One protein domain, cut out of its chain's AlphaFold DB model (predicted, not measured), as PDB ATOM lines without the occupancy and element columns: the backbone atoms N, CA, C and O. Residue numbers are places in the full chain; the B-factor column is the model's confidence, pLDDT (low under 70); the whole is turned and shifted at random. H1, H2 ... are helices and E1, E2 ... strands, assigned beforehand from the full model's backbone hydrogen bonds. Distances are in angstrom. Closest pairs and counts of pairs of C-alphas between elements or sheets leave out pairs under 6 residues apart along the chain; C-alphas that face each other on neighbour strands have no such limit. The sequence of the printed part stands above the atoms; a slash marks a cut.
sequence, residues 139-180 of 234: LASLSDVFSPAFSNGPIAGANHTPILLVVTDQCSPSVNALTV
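Overview. This is residues 139 to 180 of the 234 residues of an uncharacterized protein of Setaria viridis (UniProt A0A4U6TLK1). Two short parallel strands, E1 and E2, lie side by side in the middle of a small flat domain; from E1 the chain arches out through H1 and H2 and comes back to E2, and H3 lies on the far side of the strands from that arch. The printed part has 42 residues, with three named helices and two named strands in the order E1, H1, H2, E2, H3. The sheet is E1 next to E2, parallel, and the class is mixed, helices and strands. The whole is only just compact, close to loose, with a radius of gyration of the C-alphas of 10.6 A, and the C-alphas span 27 by 21 by 10 A.

Arrangement. The sheet pairs E1, residues 139 to 142, with E2, residues 163 to 166, as parallel neighbours with 36 degrees between their directions. C-alphas 140 and 164 face each other at 4.9 A. Across the pair, N 141 and O 164 are within hydrogen-bond range at 2.9 A, and so are N 166 and O 141 at 2.9 A. With H1, residues 146 to 151, and H2, residues 153 to 159, the strands form a strand-helix-strand unit, two parallel neighbour strands with helices between them along the chain; its crossover is right-handed. The closest C-alphas of E1 and H1 are those of Ser 141 and Ala 149, 5.3 A apart. The closest of H2 and E2 are those of Ala 156 and Ile 163, 6.6 A apart. H1 and H2 meet only through their link. The closest C-alphas of E2 and H3, residues 173 to 179, are those of Leu 164 and Val 175, 7.7 A apart. H3 is apart from E1, H1 and H2. In H1 and H2 every O i to N i+4 pair is within hydrogen-bond range; in H3, 2 of 3 are.

Along the chain. E1 begins at C-alpha 139 at (50.681, 4.317, 35.292) and is 10.2 A long from first to last C-alpha. E2, residues 163 to 166, begins at C-alpha 163 at (47.364, 2.699, 38.674) and is 9.6 A long. H1, residues 146 to 151, is 8.9 A long and H2, residues 153 to 159, is 10.1 A long. H3, residues 173 to 179, is 9.9 A long and ends at C-alpha 179 at (56.992, 9.883, 41.106).

Size, cuts and confidence. The two C-alphas farthest apart, those of Ala 158 and Asp 169, are 29.0 A from each other. The printed part has no cut. The links E1 to H1, H1 to H2 and H2 to E2 are tight, and that from E2 to H3 is short. The mean pLDDT of the printed part is 83.6, and residues 177 to 180 are under 70.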
ATOM      1  N   LEU A 139      51.528   3.675  36.303       82.50
ATOM      2  CA  LEU A 139      50.681   4.317  35.292       82.50
ATOM      3  C   LEU A 139      49.850   5.411  35.971       82.50
ATOM      4  O   LEU A 139      49.068   5.120  36.874       82.50
ATOM      5  N   ALA A 140      50.031   6.662  35.549       84.44
ATOM      6  CA  ALA A 140      49.232   7.786  36.024       84.44
ATOM      7  C   ALA A 140      48.006   7.974  35.122       84.44
ATOM      8  O   ALA A 140      48.136   8.032  33.899       84.44
ATOM      9  N   SER A 141      46.824   8.084  35.722       85.94
ATOM     10  CA  SER A 141      45.596   8.478  35.032       85.94
ATOM     11  C   SER A 141      44.988   9.692  35.710       85.94
ATOM     12  O   SER A 141      45.054   9.835  36.930       85.94
ATOM     13  N   LEU A 142      44.354  10.537  34.906       84.56
ATOM     14  CA  LEU A 142      43.551  11.647  35.390       84.56
ATOM     15  C   LEU A 142      42.384  11.110  36.230       84.56
ATOM     16  O   LEU A 142      41.703  10.171  35.813       84.56
ATOM     17  N   SER A 143      42.193  11.646  37.435       82.06
ATOM     18  CA  SER A 143      41.172  11.174  38.382       82.06
ATOM     19  C   SER A 143      39.751  11.592  38.000       82.06
ATOM     20  O   SER A 143      38.786  10.958  38.413       82.06
ATOM     21  N   ASP A 144      39.626  12.678  37.245       82.56
ATOM     22  CA  ASP A 144      38.379  13.263  36.749       82.56
ATOM     23  C   ASP A 144      37.853  12.562  35.488       82.56
ATOM     24  O   ASP A 144      36.658  12.625  35.193       82.56
ATOM     25  N   VAL A 145      38.709  11.814  34.782       85.12
ATOM     26  CA  VAL A 145      38.325  11.044  33.596       85.12
ATOM     27  C   VAL A 145      38.520   9.553  33.869       85.12
ATOM     28  O   VAL A 145      39.626   9.022  33.834       85.12
ATOM     29  N   PHE A 146      37.419   8.838  34.106       81.44
ATOM     30  CA  PHE A 146      37.451   7.398  34.404       81.44
ATOM     31  C   PHE A 146      37.894   6.538  33.204       81.44
ATOM     32  O   PHE A 146      38.437   5.446  33.370       81.44
ATOM     33  N   SER A 147      37.677   7.041  31.985       90.56
ATOM     34  CA  SER A 147      37.976   6.337  30.732       90.56
ATOM     35  C   SER A 147      39.457   5.912  30.596       90.56
ATOM     36  O   SER A 147      39.701   4.714  30.430       90.56
ATOM     37  N   PRO A 148      40.459   6.807  30.754       84.44
ATOM     38  CA  PRO A 148      41.876   6.434  30.689       84.44
ATOM     39  C   PRO A 148      42.328   5.474  31.801       84.44
ATOM     40  O   PRO A 148      43.180   4.617  31.564       84.44
ATOM     41  N   ALA A 149      41.745   5.549  33.002       88.88
ATOM     42  CA  ALA A 149      42.072   4.608  34.075       88.88
ATOM     43  C   ALA A 149      41.613   3.186  33.720       88.88
ATOM     44  O   ALA A 149      42.329   2.213  33.961       88.88
ATOM     45  N   PHE A 150      40.437   3.070  33.095       90.88
ATOM     46  CA  PHE A 150      39.871   1.786  32.697       90.88
ATOM     47  C   PHE A 150      40.606   1.168  31.501       90.88
ATOM     48  O   PHE A 150      40.906  -0.027  31.519       90.88
ATOM     49  N   SER A 151      40.970   1.973  30.495       92.94
ATOM     50  CA  SER A 151      41.727   1.485  29.332       92.94
ATOM     51  C   SER A 151      43.127   0.988  29.701       92.94
ATOM     52  O   SER A 151      43.653   0.088  29.049       92.94
ATOM     53  N   ASN A 152      43.717   1.530  30.769       90.75
ATOM     54  CA  ASN A 152      45.037   1.131  31.255       90.75
ATOM     55  C   ASN A 152      45.011  -0.109  32.165       90.75
ATOM     56  O   ASN A 152      46.070  -0.672  32.447       90.75
ATOM     57  N   GLY A 153      43.828  -0.579  32.580       94.50
ATOM     58  CA  GLY A 153      43.649  -1.746  33.449       94.50
ATOM     59  C   GLY A 153      44.384  -3.009  32.973       94.50
ATOM     60  O   GLY A 153      45.156  -3.576  33.748       94.50
ATOM     61  N   PRO A 154      44.223  -3.443  31.707       94.75
ATOM     62  CA  PRO A 154      44.905  -4.634  31.198       94.75
ATOM     63  C   PRO A 154      46.435  -4.518  31.199       94.75
ATOM     64  O   PRO A 154      47.125  -5.485  31.512       94.75
ATOM     65  N   ILE A 155      46.974  -3.333  30.889       90.88
ATOM     66  CA  ILE A 155      48.424  -3.082  30.859       90.88
ATOM     67  C   ILE A 155      48.988  -3.048  32.283       90.88
ATOM     68  O   ILE A 155      50.050  -3.614  32.539       90.88
ATOM     69  N   ALA A 156      48.270  -2.422  33.217       93.88
ATOM     70  CA  ALA A 156      48.630  -2.415  34.630       93.88
ATOM     71  C   ALA A 156      48.627  -3.835  35.219       93.88
ATOM     72  O   ALA A 156      49.576  -4.246  35.884       93.88
ATOM     73  N   GLY A 157      47.592  -4.618  34.894       94.44
ATOM     74  CA  GLY A 157      47.461  -6.012  35.316       94.44
ATOM     75  C   GLY A 157      48.571  -6.911  34.770       94.44
ATOM     76  O   GLY A 157      49.134  -7.696  35.527       94.44
ATOM     77  N   ALA A 158      48.931  -6.760  33.492       92.38
ATOM     78  CA  ALA A 158      49.997  -7.546  32.865       92.38
ATOM     79  C   ALA A 158      51.387  -7.262  33.456       92.38
ATOM     80  O   ALA A 158      52.230  -8.152  33.496       92.38
ATOM     81  N   ASN A 159      51.623  -6.031  33.916       91.38
ATOM     82  CA  ASN A 159      52.914  -5.613  34.462       91.38
ATOM     83  C   ASN A 159      52.966  -5.652  35.997       91.38
ATOM     84  O   ASN A 159      53.994  -5.300  36.572       91.38
ATOM     85  N   HIS A 160      51.874  -6.047  36.661       91.12
ATOM     86  CA  HIS A 160      51.719  -5.946  38.115       91.12
ATOM     87  C   HIS A 160      52.012  -4.532  38.652       91.12
ATOM     88  O   HIS A 160      52.582  -4.370  39.732       91.12
ATOM     89  N   THR A 161      51.629  -3.500  37.896       92.88
ATOM     90  CA  THR A 161      51.888  -2.101  38.248       92.88
ATOM     91  C   THR A 161      50.637  -1.432  38.811       92.88
ATOM     92  O   THR A 161      49.536  -1.633  38.292       92.88
ATOM     93  N   PRO A 162      50.756  -0.623  39.879       90.75
ATOM     94  CA  PRO A 162      49.621   0.125  40.397       90.75
ATOM     95  C   PRO A 162      49.221   1.252  39.432       90.75
ATOM     96  O   PRO A 162      50.071   1.894  38.806       90.75
ATOM     97  N   ILE A 163      47.913   1.519  39.352       91.25
ATOM     98  CA  ILE A 163      47.364   2.699  38.674       91.25
ATOM     99  C   ILE A 163      47.210   3.804  39.717       91.25
ATOM    100  O   ILE A 163      46.475   3.642  40.692       91.25
ATOM    101  N   LEU A 164      47.900   4.923  39.513       93.00
ATOM    102  CA  LEU A 164      47.788   6.106  40.359       93.00
ATOM    103  C   LEU A 164      46.802   7.085  39.723       93.00
ATOM    104  O   LEU A 164      46.953   7.468  38.563       93.00
ATOM    105  N   LEU A 165      45.794   7.492  40.490       90.62
ATOM    106  CA  LEU A 165      44.847   8.526  40.082       90.62
ATOM    107  C   LEU A 165      45.380   9.887  40.527       90.62
ATOM    108  O   LEU A 165      45.638  10.092  41.715       90.62
ATOM    109  N   VAL A 166      45.557  10.803  39.580       91.31
ATOM    110  CA  VAL A 166      46.102  12.143  39.820       91.31
ATOM    111  C   VAL A 166      45.073  13.178  39.388       91.31
ATOM    112  O   VAL A 166      44.499  13.069  38.306       91.31
ATOM    113  N   VAL A 167      44.838  14.183  40.229       89.94
ATOM    114  CA  VAL A 167      44.005  15.336  39.868       89.94
ATOM    115  C   VAL A 167      44.840  16.243  38.962       89.94
ATOM    116  O   VAL A 167      45.978  16.555  39.312       89.94
ATOM    117  N   THR A 168      44.290  16.658  37.816       81.19
ATOM    118  CA  THR A 168      44.961  17.445  36.752       81.19
ATOM    119  C   THR A 168      45.825  18.592  37.263       81.19
ATOM    120  O   THR A 168      46.913  18.826  36.745       81.19
ATOM    121  N   ASP A 169      45.358  19.277  38.304       83.62
ATOM    122  CA  ASP A 169      45.962  20.521  38.776       83.62
ATOM    123  C   ASP A 169      46.679  20.368  40.121       83.62
ATOM    124  O   ASP A 169      47.282  21.320  40.622       83.62
ATOM    125  N   GLN A 170      46.616  19.180  40.733       79.12
ATOM    126  CA  GLN A 170      47.188  18.925  42.051       79.12
ATOM    127  C   GLN A 170      47.786  17.518  42.130       79.12
ATOM    128  O   GLN A 170      47.091  16.519  42.323       79.12
ATOM    129  N   CYS A 171      49.117  17.442  42.080       77.62
ATOM    130  CA  CYS A 171      49.822  16.262  42.564       77.62
ATOM    131  C   CYS A 171      49.742  16.240  44.090       77.62
ATOM    132  O   CYS A 171      50.383  17.050  44.763       77.62
ATOM    133  N   SER A 172      48.983  15.288  44.639       79.81
ATOM    134  CA  SER A 172      49.026  15.019  46.075       79.81
ATOM    135  C   SER A 172      50.480  14.749  46.497       79.81
ATOM    136  O   SER A 172      51.182  14.004  45.799       79.81
ATOM    137  N   PRO A 173      50.963  15.309  47.620       76.62
ATOM    138  CA  PRO A 173      52.332  15.093  48.088       76.62
ATOM    139  C   PRO A 173      52.675  13.603  48.254       76.62
ATOM    140  O   PRO A 173      53.822  13.213  48.044       76.62
ATOM    141  N   SER A 174      51.679  12.751  48.521       72.06
ATOM    142  CA  SER A 174      51.832  11.291  48.570       72.06
ATOM    143  C   SER A 174      52.195  10.663  47.218       72.06
ATOM    144  O   SER A 174      52.939   9.689  47.182       72.06
ATOM    145  N   VAL A 175      51.704  11.218  46.105       76.00
ATOM    146  CA  VAL A 175      52.064  10.781  44.743       76.00
ATOM    147  C   VAL A 175      53.430  11.337  44.360       76.00
ATOM    148  O   VAL A 175      54.234  10.622  43.773       76.00
ATOM    149  N   ASN A 176      53.723  12.576  44.766       70.31
ATOM    150  CA  ASN A 176      54.992  13.240  44.477       70.31
ATOM    151  C   ASN A 176      56.195  12.517  45.106       70.31
ATOM    152  O   ASN A 176      57.263  12.462  44.511       70.31
ATOM    153  N   ALA A 177      56.020  11.907  46.282       66.19
ATOM    154  CA  ALA A 177      57.045  11.062  46.896       66.19
ATOM    155  C   ALA A 177      57.324   9.773  46.094       66.19
ATOM    156  O   ALA A 177      58.423   9.227  46.170       66.19
ATOM    157  N   LEU A 178      56.345   9.300  45.314       61.75
ATOM    158  CA  LEU A 178      56.436   8.084  44.504       61.75
ATOM    159  C   LEU A 178      56.959   8.358  43.080       61.75
ATOM    160  O   LEU A 178      57.673   7.531  42.517       61.75
ATOM    161  N   THR A 179      56.630   9.514  42.491       56.62
ATOM    162  CA  THR A 179      56.992   9.883  41.106       56.62
ATOM    163  C   THR A 179      58.427  10.388  40.933       56.62
ATOM    164  O   THR A 179      58.892  10.508  39.800       56.62
ATOM    165  N   VAL A 180      59.182  10.617  42.015       39.81
ATOM    166  CA  VAL A 180      60.583  11.091  41.952       39.81
ATOM    167  C   VAL A 180      61.549  10.071  41.317       39.81
ATOM    168  O   VAL A 180      62.655  10.439  40.933       39.81
TER     169      VAL A 180